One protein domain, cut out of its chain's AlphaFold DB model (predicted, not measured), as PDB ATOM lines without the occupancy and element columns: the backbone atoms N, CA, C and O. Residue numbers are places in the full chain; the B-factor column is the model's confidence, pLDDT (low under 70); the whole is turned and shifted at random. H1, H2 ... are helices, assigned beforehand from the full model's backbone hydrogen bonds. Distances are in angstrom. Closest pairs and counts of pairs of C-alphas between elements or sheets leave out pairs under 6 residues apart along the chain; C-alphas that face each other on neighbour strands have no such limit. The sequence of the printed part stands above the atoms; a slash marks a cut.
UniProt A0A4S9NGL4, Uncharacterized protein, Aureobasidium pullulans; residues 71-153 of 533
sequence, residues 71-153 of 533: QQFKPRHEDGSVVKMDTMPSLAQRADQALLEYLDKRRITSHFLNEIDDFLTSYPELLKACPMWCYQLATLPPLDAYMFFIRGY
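Overview. This is residues 71 to 153 of the 533 residues of an uncharacterized protein of Aureobasidium pullulans (UniProt A0A4S9NGL4). The hairpin of H5 and H6 lies nearest the middle of an elongated group of six short helices; H3, the longest, runs along the long axis to one side of it, apart from both H5 and H6, while H2 lies toward one end of that axis and H4 toward the other. H1 touches both H3 and H6, the three centres making a triangle, and residues 71 to 90, with no named element, begin with a loop out beyond H4 and H5 and then run back to H1. The printed part has 83 residues, with six named helices in the order H1 to H6 and no named strand; the class is all helix. It is compact, with a radius of gyration of the C-alphas of 13.6 A, and elongated, spanning 42 by 26 by 20 A.

Along the chain. H3, residues 111 to 122, measures 16.9 A from C-alpha 111 at (-61.804, 98.147, 8.341) to C-alpha 122 at (-44.993, 98.501, 9.748). Before it come H1, residues 91 to 94, and H2, residues 97 to 105, 12.1 A. After it come H4, residues 126 to 129, H5, residues 131 to 139, 12.2 A, and H6, residues 142 to 152, 16.0 A, ending at C-alpha 152 (-51.437, 90.830, 22.574).

Arrangement. H6 is the hub, touching H1, H2 and H5. H3 touches H1, closest at the C-alphas of Ala 92 and Leu 113, 4.9 A, and is apart from H5 and H6. H1 touches H6 at the C-alphas of Arg 94 and Pro 142, 6.2 A, their closest. H2 touches H6, closest at the C-alphas of Leu 99 and Leu 143, 4.6 A, at a steep tilt of 50 degrees, the same way. H5 and H6 form a helical hairpin, opposite ways at a shallow tilt of 33 degrees, only just short of steep; their closest C-alphas, Leu 137 and Ala 145, are 5.0 A apart. H4 is close to but not clearly touching H5, with C-alphas of Leu 127 and Cys 134 closest at 6.2 A. In H2, H3 and H5 every O i to N i+4 pair is within hydrogen-bond range, in H6 6 of 7; H1 and H4 are too short for such a pair.

Size, cuts and confidence. The C-alphas of Asp 79 and Arg 107, the two farthest apart, are 43.3 A apart. The printed part has no cut, and the five links between helices are tight. Mean pLDDT of the printed part is 77.4; residues 71 to 85, 128 to 132 and 152 are under 70.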
ATOM      1  N   GLN A  71     -32.514  80.746  17.104       38.16
ATOM      2  CA  GLN A  71     -32.374  79.684  16.101       38.16
ATOM      3  C   GLN A  71     -33.023  78.361  16.545       38.16
ATOM      4  O   GLN A  71     -33.400  77.557  15.691       38.16
ATOM      5  N   GLN A  72     -33.172  78.124  17.856       41.03
ATOM      6  CA  GLN A  72     -33.789  76.897  18.381       41.03
ATOM      7  C   GLN A  72     -35.320  76.899  18.260       41.03
ATOM      8  O   GLN A  72     -35.907  75.834  18.095       41.03
ATOM      9  N   PHE A  73     -35.951  78.077  18.239       44.34
ATOM     10  CA  PHE A  73     -37.408  78.250  18.160       44.34
ATOM     11  C   PHE A  73     -37.867  78.788  16.800       44.34
ATOM     12  O   PHE A  73     -38.761  79.624  16.730       44.34
ATOM     13  N   LYS A  74     -37.239  78.374  15.696       51.81
ATOM     14  CA  LYS A  74     -37.807  78.651  14.370       51.81
ATOM     15  C   LYS A  74     -38.788  77.540  14.004       51.81
ATOM     16  O   LYS A  74     -38.443  76.379  14.229       51.81
ATOM     17  N   PRO A  75     -39.960  77.869  13.434       53.97
ATOM     18  CA  PRO A  75     -40.903  76.858  12.986       53.97
ATOM     19  C   PRO A  75     -40.213  75.954  11.967       53.97
ATOM     20  O   PRO A  75     -39.421  76.427  11.146       53.97
ATOM     21  N   ARG A  76     -40.462  74.648  12.059       54.81
ATOM     22  CA  ARG A  76     -39.889  73.647  11.156       54.81
ATOM     23  C   ARG A  76     -41.001  72.859  10.486       54.81
ATOM     24  O   ARG A  76     -42.014  72.575  11.120       54.81
ATOM     25  N   HIS A  77     -40.798  72.519   9.222       51.62
ATOM     26  CA  HIS A  77     -41.610  71.528   8.530       51.62
ATOM     27  C   HIS A  77     -41.360  70.131   9.134       51.62
ATOM     28  O   HIS A  77     -40.390  69.928   9.869       51.62
ATOM     29  N   GLU A  78     -42.223  69.159   8.824       46.62
ATOM     30  CA  GLU A  78     -42.115  67.774   9.326       46.62
ATOM     31  C   GLU A  78     -40.790  67.093   8.936       46.62
ATOM     32  O   GLU A  78     -40.299  66.216   9.642       46.62
ATOM     33  N   ASP A  79     -40.162  67.554   7.853       46.56
ATOM     34  CA  ASP A  79     -38.842  67.124   7.380       46.56
ATOM     35  C   ASP A  79     -37.661  67.779   8.137       46.56
ATOM     36  O   ASP A  79     -36.494  67.499   7.853       46.56
ATOM     37  N   GLY A  80     -37.944  68.654   9.108       45.19
ATOM     38  CA  GLY A  80     -36.957  69.370   9.913       45.19
ATOM     39  C   GLY A  80     -36.385  70.636   9.265       45.19
ATOM     40  O   GLY A  80     -35.539  71.290   9.889       45.19
ATOM     41  N   SER A  81     -36.830  71.011   8.060       54.50
ATOM     42  CA  SER A  81     -36.424  72.251   7.390       54.50
ATOM     43  C   SER A  81     -37.053  73.482   8.051       54.50
ATOM     44  O   SER A  81     -38.176  73.440   8.545       54.50
ATOM     45  N   VAL A  82     -36.316  74.596   8.118       59.19
ATOM     46  CA  VAL A  82     -36.794  75.834   8.759       59.19
ATOM     47  C   VAL A  82     -37.818  76.522   7.859       59.19
ATOM     48  O   VAL A  82     -37.482  76.902   6.736       59.19
ATOM     49  N   VAL A  83     -39.024  76.751   8.382       63.66
ATOM     50  CA  VAL A  83     -40.064  77.539   7.716       63.66
ATOM     51  C   VAL A  83     -39.557  78.971   7.572       63.66
ATOM     52  O   VAL A  83     -39.254  79.647   8.560       63.66
ATOM     53  N   LYS A  84     -39.453  79.438   6.329       64.75
ATOM     54  CA  LYS A  84     -39.146  80.835   6.023       64.75
ATOM     55  C   LYS A  84     -40.443  81.569   5.731       64.75
ATOM     56  O   LYS A  84     -41.151  81.227   4.792       64.75
ATOM     57  N   MET A  85     -40.733  82.572   6.548       68.75
ATOM     58  CA  MET A  85     -41.783  83.541   6.270       68.75
ATOM     59  C   MET A  85     -41.141  84.825   5.762       68.75
ATOM     60  O   MET A  85     -40.394  85.474   6.495       68.75
ATOM     61  N   ASP A  86     -41.442  85.174   4.514       70.25
ATOM     62  CA  ASP A  86     -40.912  86.378   3.867       70.25
ATOM     63  C   ASP A  86     -41.862  87.581   4.011       70.25
ATOM     64  O   ASP A  86     -41.438  88.729   3.879       70.25
ATOM     65  N   THR A  87     -43.137  87.331   4.326       76.44
ATOM     66  CA  THR A  87     -44.185  88.351   4.474       76.44
ATOM     67  C   THR A  87     -45.100  88.048   5.656       76.44
ATOM     68  O   THR A  87     -45.326  86.886   5.999       76.44
ATOM     69  N   MET A  88     -45.662  89.097   6.262       78.94
ATOM     70  CA  MET A  88     -46.698  88.956   7.286       78.94
ATOM     71  C   MET A  88     -48.020  88.464   6.679       78.94
ATOM     72  O   MET A  88     -48.326  88.819   5.537       78.94
ATOM     73  N   PRO A  89     -48.812  87.663   7.416       79.94
ATOM     74  CA  PRO A  89     -50.150  87.297   6.976       79.94
ATOM     75  C   PRO A  89     -51.070  88.528   6.994       79.94
ATOM     76  O   PRO A  89     -51.052  89.290   7.954       79.94
ATOM     77  N   SER A  90     -51.888  88.690   5.950       87.31
ATOM     78  CA  SER A  90     -52.963  89.690   5.914       87.31
ATOM     79  C   SER A  90     -54.253  89.070   6.444       87.31
ATOM     80  O   SER A  90     -54.774  88.117   5.857       87.31
ATOM     81  N   LEU A  91     -54.762  89.587   7.560       87.25
ATOM     82  CA  LEU A  91     -56.047  89.180   8.123       87.25
ATOM     83  C   LEU A  91     -57.208  89.731   7.299       87.25
ATOM     84  O   LEU A  91     -58.204  89.032   7.135       87.25
ATOM     85  N   ALA A  92     -57.079  90.933   6.726       89.38
ATOM     86  CA  ALA A  92     -58.143  91.519   5.915       89.38
ATOM     87  C   ALA A  92     -58.411  90.708   4.638       89.38
ATOM     88  O   ALA A  92     -59.565  90.485   4.282       89.38
ATOM     89  N   GLN A  93     -57.362  90.213   3.969       89.00
ATOM     90  CA  GLN A  93     -57.511  89.383   2.765       89.00
ATOM     91  C   GLN A  93     -58.013  87.969   3.066       89.00
ATOM     92  O   GLN A  93     -58.648  87.349   2.217       89.00
ATOM     93  N   ARG A  94     -57.698  87.446   4.255       88.94
ATOM     94  CA  ARG A  94     -58.069  86.092   4.685       88.94
ATOM     95  C   ARG A  94     -59.409  86.043   5.415       88.94
ATOM     96  O   ARG A  94     -59.790  84.958   5.840       88.94
ATOM     97  N   ALA A  95     -60.081  87.179   5.594       90.25
ATOM     98  CA  ALA A  95     -61.300  87.267   6.381       90.25
ATOM     99  C   ALA A  95     -62.378  86.329   5.826       90.25
ATOM    100  O   ALA A  95     -62.862  86.503   4.708       90.25
ATOM    101  N   ASP A  96     -62.723  85.319   6.618       90.81
ATOM    102  CA  ASP A  96     -63.776  84.368   6.313       90.81
ATOM    103  C   ASP A  96     -65.109  84.812   6.929       90.81
ATOM    104  O   ASP A  96     -65.192  85.783   7.687       90.81
ATOM    105  N   GLN A  97     -66.176  84.090   6.587       93.69
ATOM    106  CA  GLN A  97     -67.517  84.393   7.076       93.69
ATOM    107  C   GLN A  97     -67.585  84.368   8.612       93.69
ATOM    108  O   GLN A  97     -68.215  85.238   9.205       93.69
ATOM    109  N   ALA A  98     -66.885  83.427   9.255       92.75
ATOM    110  CA  ALA A  98     -66.857  83.301  10.710       92.75
ATOM    111  C   ALA A  98     -66.228  84.530  11.387       92.75
ATOM    112  O   ALA A  98     -66.776  85.035  12.368       92.75
ATOM    113  N   LEU A  99     -65.113  85.046  10.857       92.12
ATOM    114  CA  LEU A  99     -64.500  86.276  11.352       92.12
ATOM    115  C   LEU A  99     -65.425  87.481  11.154       92.12
ATOM    116  O   LEU A  99     -65.603  88.265  12.083       92.12
ATOM    117  N   LEU A 100     -66.035  87.630   9.976       92.00
ATOM    118  CA  LEU A 100     -66.917  88.764   9.688       92.00
ATOM    119  C   LEU A 100     -68.175  88.768  10.569       92.00
ATOM    120  O   LEU A 100     -68.525  89.813  11.113       92.00
ATOM    121  N   GLU A 101     -68.811  87.610  10.769       92.62
ATOM    122  CA  GLU A 101     -69.958  87.454  11.677       92.62
ATOM    123  C   GLU A 101     -69.587  87.773  13.123       92.62
ATOM    124  O   GLU A 101     -70.340  88.422  13.852       92.62
ATOM    125  N   TYR A 102     -68.404  87.335  13.544       92.31
ATOM    126  CA  TYR A 102     -67.904  87.637  14.871       92.31
ATOM    127  C   TYR A 102     -67.643  89.149  15.051       92.31
ATOM    128  O   TYR A 102     -68.043  89.712  16.074       92.31
ATOM    129  N   LEU A 103     -67.044  89.830  14.064       90.38
ATOM    130  CA  LEU A 103     -66.826  91.282  14.113       90.38
ATOM    131  C   LEU A 103     -68.150  92.052  14.152       90.38
ATOM    132  O   LEU A 103     -68.289  92.970  14.962       90.38
ATOM    133  N   ASP A 104     -69.133  91.650  13.344       91.31
ATOM    134  CA  ASP A 104     -70.469  92.252  13.333       91.31
ATOM    135  C   ASP A 104     -71.171  92.097  14.689       91.31
ATOM    136  O   ASP A 104     -71.621  93.081  15.282       91.31
ATOM    137  N   LYS A 105     -71.139  90.887  15.270       90.00
ATOM    138  CA  LYS A 105     -71.659  90.617  16.620       90.00
ATOM    139  C   LYS A 105     -71.008  91.507  17.682       90.00
ATOM    140  O   LYS A 105     -71.678  91.954  18.612       90.00
ATOM    141  N   ARG A 106     -69.705  91.769  17.551       87.56
ATOM    142  CA  ARG A 106     -68.930  92.662  18.426       87.56
ATOM    143  C   ARG A 106     -69.074  94.147  18.066       87.56
ATOM    144  O   ARG A 106     -68.513  94.985  18.771       87.56
ATOM    145  N   ARG A 107     -69.818  94.483  17.003       89.38
ATOM    146  CA  ARG A 107     -69.978  95.833  16.430       89.38
ATOM    147  C   ARG A 107     -68.644  96.482  16.037       89.38
ATOM    148  O   ARG A 107     -68.507  97.706  16.085       89.38
ATOM    149  N   ILE A 108     -67.661  95.670  15.657       89.50
ATOM    150  CA  ILE A 108     -66.330  96.089  15.210       89.50
ATOM    151  C   ILE A 108     -66.355  96.251  13.687       89.50
ATOM    152  O   ILE A 108     -66.871  95.397  12.970       89.50
ATOM    153  N   THR A 109     -65.797  97.346  13.168       89.38
ATOM    154  CA  THR A 109     -65.718  97.560  11.716       89.38
ATOM    155  C   THR A 109     -64.720  96.598  11.079       89.38
ATOM    156  O   THR A 109     -63.604  96.425  11.571       89.38
ATOM    157  N   SER A 110     -65.071  96.026   9.927       87.88
ATOM    158  CA  SER A 110     -64.155  95.199   9.132       87.88
ATOM    159  C   SER A 110     -62.911  95.969   8.674       87.88
ATOM    160  O   SER A 110     -61.856  95.368   8.479       87.88
ATOM    161  N   HIS A 111     -62.978  97.308   8.596       88.00
ATOM    162  CA  HIS A 111     -61.804  98.147   8.341       88.00
ATOM    163  C   HIS A 111     -60.720  97.950   9.414       88.00
ATOM    164  O   HIS A 111     -59.532  98.101   9.128       88.00
ATOM    165  N   PHE A 112     -61.083  97.561  10.637       87.88
ATOM    166  CA  PHE A 112     -60.104  97.305  11.686       87.88
ATOM    167  C   PHE A 112     -59.072  96.241  11.283       87.88
ATOM    168  O   PHE A 112     -57.903  96.367  11.640       87.88
ATOM    169  N   LEU A 113     -59.453  95.259  10.457       88.19
ATOM    170  CA  LEU A 113     -58.519  94.260   9.929       88.19
ATOM    171  C   LEU A 113     -57.425  94.895   9.057       88.19
ATOM    172  O   LEU A 113     -56.271  94.486   9.135       88.19
ATOM    173  N   ASN A 114     -57.753  95.943   8.292       86.94
ATOM    174  CA  ASN A 114     -56.759  96.692   7.519       86.94
ATOM    175  C   ASN A 114     -55.795  97.463   8.433       86.94
ATOM    176  O   ASN A 114     -54.614  97.563   8.124       86.94
ATOM    177  N   GLU A 115     -56.272  97.992   9.568       84.31
ATOM    178  CA  GLU A 115     -55.386  98.637  10.551       84.31
ATOM    179  C   GLU A 115     -54.420  97.627  11.183       84.31
ATOM    180  O   GLU A 115     -53.258  97.958  11.429       84.31
ATOM    181  N   ILE A 116     -54.881  96.395  11.426       86.06
ATOM    182  CA  ILE A 116     -54.023  95.307  11.906       86.06
ATOM    183  C   ILE A 116     -52.968  94.959  10.850       86.06
ATOM    184  O   ILE A 116     -51.787  94.854  11.179       86.06
ATOM    185  N   ASP A 117     -53.360  94.844   9.584       86.06
ATOM    186  CA  ASP A 117     -52.436  94.538   8.490       86.06
ATOM    187  C   ASP A 117     -51.404  95.657   8.273       86.06
ATOM    188  O   ASP A 117     -50.209  95.383   8.114       86.06
ATOM    189  N   ASP A 118     -51.826  96.922   8.343       83.88
ATOM    190  CA  ASP A 118     -50.939  98.088   8.298       83.88
ATOM    191  C   ASP A 118     -49.955  98.088   9.476       83.88
ATOM    192  O   ASP A 118     -48.769  98.394   9.305       83.88
ATOM    193  N   PHE A 119     -50.425  97.718  10.673       83.44
ATOM    194  CA  PHE A 119     -49.573  97.552  11.846       83.44
ATOM    195  C   PHE A 119     -48.533  96.454  11.604       83.44
ATOM    196  O   PHE A 119     -47.339  96.728  11.690       83.44
ATOM    197  N   LEU A 120     -48.943  95.244  11.221       83.12
ATOM    198  CA  LEU A 120     -48.026  94.126  10.971       83.12
ATOM    199  C   LEU A 120     -46.996  94.452   9.878       83.12
ATOM    200  O   LEU A 120     -45.818  94.125  10.016       83.12
ATOM    201  N   THR A 121     -47.417  95.159   8.826       81.88
ATOM    202  CA  THR A 121     -46.540  95.608   7.734       81.88
ATOM    203  C   THR A 121     -45.521  96.651   8.198       81.88
ATOM    204  O   THR A 121     -44.406  96.706   7.676       81.88
ATOM    205  N   SER A 122     -45.874  97.468   9.193       78.44
ATOM    206  CA  SER A 122     -44.993  98.501   9.748       78.44
ATOM    207  C   SER A 122     -43.896  97.942  10.663       78.44
ATOM    208  O   SER A 122     -42.914  98.644  10.897       78.44
ATOM    209  N   TYR A 123     -44.027  96.694  11.135       77.38
ATOM    210  CA  TYR A 123     -43.077  96.039  12.048       77.38
ATOM    211  C   TYR A 123     -42.540  94.701  11.486       77.38
ATOM    212  O   TYR A 123     -42.722  93.644  12.102       77.38
ATOM    213  N   PRO A 124     -41.856  94.690  10.323       77.25
ATOM    214  CA  PRO A 124     -41.353  93.460   9.700       77.25
ATOM    215  C   PRO A 124     -40.296  92.725  10.546       77.25
ATOM    216  O   PRO A 124     -40.067  91.527  10.366       77.25
ATOM    217  N   GLU A 125     -39.646  93.404  11.492       74.06
ATOM    218  CA  GLU A 125     -38.701  92.816  12.444       74.06
ATOM    219  C   GLU A 125     -39.318  91.744  13.348       74.06
ATOM    220  O   GLU A 125     -38.586  90.874  13.829       74.06
ATOM    221  N   LEU A 126     -40.645  91.741  13.519       71.62
ATOM    222  CA  LEU A 126     -41.370  90.698  14.248       71.62
ATOM    223  C   LEU A 126     -41.108  89.300  13.670       71.62
ATOM    224  O   LEU A 126     -40.958  88.352  14.439       71.62
ATOM    225  N   LEU A 127     -40.924  89.175  12.348       70.81
ATOM    226  CA  LEU A 127     -40.572  87.904  11.696       70.81
ATOM    227  C   LEU A 127     -39.237  87.338  12.197       70.81
ATOM    228  O   LEU A 127     -39.038  86.125  12.224       70.81
ATOM    229  N   LYS A 128     -38.306  88.213  12.596       65.62
ATOM    230  CA  LYS A 128     -36.991  87.820  13.122       65.62
ATOM    231  C   LYS A 128     -37.012  87.647  14.634       65.62
ATOM    232  O   LYS A 128     -36.380  86.723  15.137       65.62
ATOM    233  N   ALA A 129     -37.694  88.543  15.343       62.75
ATOM    234  CA  ALA A 129     -37.737  88.549  16.800       62.75
ATOM    235  C   ALA A 129     -38.614  87.420  17.359       62.75
ATOM    236  O   ALA A 129     -38.254  86.797  18.356       62.75
ATOM    237  N   CYS A 130     -39.747  87.139  16.708       68.00
ATOM    238  CA  CYS A 130     -40.767  86.209  17.191       68.00
ATOM    239  C   CYS A 130     -41.318  85.325  16.051       68.00
ATOM    240  O   CYS A 130     -42.508  85.392  15.726       68.00
ATOM    241  N   PRO A 131     -40.477  84.467  15.441       66.38
ATOM    242  CA  PRO A 131     -40.851  83.686  14.261       66.38
ATOM    243  C   PRO A 131     -41.990  82.686  14.522       66.38
ATOM    244  O   PRO A 131     -42.848  82.520  13.661       66.38
ATOM    245  N   MET A 132     -42.053  82.059  15.707       63.94
ATOM    246  CA  MET A 132     -43.161  81.151  16.055       63.94
ATOM    247  C   MET A 132     -44.506  81.858  16.166       63.94
ATOM    248  O   MET A 132     -45.506  81.320  15.707       63.94
ATOM    249  N   TRP A 133     -44.528  83.059  16.745       77.56
ATOM    250  CA  TRP A 133     -45.757  83.836  16.889       77.56
ATOM    251  C   TRP A 133     -46.306  84.239  15.514       77.56
ATOM    252  O   TRP A 133     -47.489  84.057  15.235       77.56
ATOM    253  N   CYS A 134     -45.425  84.696  14.616       76.69
ATOM    254  CA  CYS A 134     -45.804  85.043  13.245       76.69
ATOM    255  C   CYS A 134     -46.297  83.818  12.461       76.69
ATOM    256  O   CYS A 134     -47.267  83.914  11.711       76.69
ATOM    257  N   TYR A 135     -45.656  82.663  12.663       76.31
ATOM    258  CA  TYR A 135     -46.074  81.405  12.050       76.31
ATOM    259  C   TYR A 135     -47.452  80.964  12.531       76.31
ATOM    260  O   TYR A 135     -48.312  80.690  11.701       76.31
ATOM    261  N   GLN A 136     -47.700  80.982  13.843       76.88
ATOM    262  CA  GLN A 136     -49.018  80.679  14.407       76.88
ATOM    263  C   GLN A 136     -50.095  81.595  13.822       76.88
ATOM    264  O   GLN A 136     -51.110  81.103  13.335       76.88
ATOM    265  N   LEU A 137     -49.843  82.905  13.767       83.50
ATOM    266  CA  LEU A 137     -50.764  83.871  13.161       83.50
ATOM    267  C   LEU A 137     -51.063  83.556  11.679       83.50
ATOM    268  O   LEU A 137     -52.184  83.745  11.200       83.50
ATOM    269  N   ALA A 138     -50.076  83.055  10.934       83.88
ATOM    270  CA  ALA A 138     -50.250  82.682   9.534       83.88
ATOM    271  C   ALA A 138     -50.984  81.349   9.341       83.88
ATOM    272  O   ALA A 138     -51.735  81.217   8.378       83.88
ATOM    273  N   THR A 139     -50.793  80.377  10.234       83.00
ATOM    274  CA  THR A 139     -51.378  79.033  10.096       83.00
ATOM    275  C   THR A 139     -52.762  78.887  10.712       83.00
ATOM    276  O   THR A 139     -53.521  78.024  10.281       83.00
ATOM    277  N   LEU A 140     -53.088  79.691  11.725       86.44
ATOM    278  CA  LEU A 140     -54.390  79.627  12.386       86.44
ATOM    279  C   LEU A 140     -55.527  80.015  11.422       86.44
ATOM    280  O   LEU A 140     -55.309  80.851  10.531       86.44
ATOM    281  N   PRO A 141     -56.737  79.449  11.602       90.25
ATOM    282  CA  PRO A 141     -57.950  79.940  10.948       90.25
ATOM    283  C   PRO A 141     -58.144  81.452  11.175       90.25
ATOM    284  O   PRO A 141     -57.716  81.951  12.213       90.25
ATOM    285  N   PRO A 142     -58.773  82.205  10.252       91.00
ATOM    286  CA  PRO A 142     -58.852  83.670  10.329       91.00
ATOM    287  C   PRO A 142     -59.412  84.215  11.649       91.00
ATOM    288  O   PRO A 142     -58.827  85.139  12.217       91.00
ATOM    289  N   LEU A 143     -60.494  83.624  12.167       89.25
ATOM    290  CA  LEU A 143     -61.058  84.000  13.466       89.25
ATOM    291  C   LEU A 143     -60.080  83.728  14.619       89.25
ATOM    292  O   LEU A 143     -59.831  84.612  15.434       89.25
ATOM    293  N   ASP A 144     -59.470  82.546  14.657       87.00
ATOM    294  CA  ASP A 144     -58.504  82.188  15.701       87.00
ATOM    295  C   ASP A 144     -57.235  83.043  15.621       87.00
ATOM    296  O   ASP A 144     -56.672  83.423  16.644       87.00
ATOM    297  N   ALA A 145     -56.794  83.388  14.411       86.81
ATOM    298  CA  ALA A 145     -55.670  84.283  14.172       86.81
ATOM    299  C   ALA A 145     -55.982  85.704  14.663       86.81
ATOM    300  O   ALA A 145     -55.139  86.331  15.307       86.81
ATOM    301  N   TYR A 146     -57.202  86.193  14.419       88.00
ATOM    302  CA  TYR A 146     -57.677  87.452  14.985       88.00
ATOM    303  C   TYR A 146     -57.682  87.398  16.519       88.00
ATOM    304  O   TYR A 146     -57.061  88.255  17.146       88.00
ATOM    305  N   MET A 147     -58.289  86.367  17.120       84.75
ATOM    306  CA  MET A 147     -58.332  86.171  18.577       84.75
ATOM    307  C   MET A 147     -56.928  86.110  19.189       84.75
ATOM    308  O   MET A 147     -56.628  86.766  20.187       84.75
ATOM    309  N   PHE A 148     -56.025  85.377  18.542       82.69
ATOM    310  CA  PHE A 148     -54.623  85.278  18.926       82.69
ATOM    311  C   PHE A 148     -53.909  86.636  18.875       82.69
ATOM    312  O   PHE A 148     -53.157  86.972  19.792       82.69
ATOM    313  N   PHE A 149     -54.173  87.447  17.846       83.31
ATOM    314  CA  PHE A 149     -53.624  88.797  17.726       83.31
ATOM    315  C   PHE A 149     -54.147  89.732  18.826       83.31
ATOM    316  O   PHE A 149     -53.358  90.401  19.501       83.31
ATOM    317  N   ILE A 150     -55.467  89.780  19.043       79.94
ATOM    318  CA  ILE A 150     -56.077  90.749  19.964       79.94
ATOM    319  C   ILE A 150     -55.724  90.514  21.436       79.94
ATOM    320  O   ILE A 150     -55.778  91.475  22.210       79.94
ATOM    321  N   ARG A 151     -55.313  89.292  21.809       73.38
ATOM    322  CA  ARG A 151     -54.767  88.975  23.142       73.38
ATOM    323  C   ARG A 151     -53.491  89.764  23.446       73.38
ATOM    324  O   ARG A 151     -53.278  90.165  24.583       73.38
ATOM    325  N   GLY A 152     -52.654  90.021  22.437       69.06
ATOM    326  CA  GLY A 152     -51.437  90.830  22.574       69.06
ATOM    327  C   GLY A 152     -51.620  92.305  22.203       69.06
ATOM    328  O   GLY A 152     -50.759  93.135  22.498       69.06
ATOM    329  N   TYR A 153     -52.720  92.658  21.534       75.06
ATOM    330  CA  TYR A 153     -52.943  94.006  21.021       75.06
ATOM    331  C   TYR A 153     -53.550  94.933  22.078       75.06
ATOM    332  O   TYR A 153     -54.673  94.737  22.545       75.06
TER     333      TYR A 153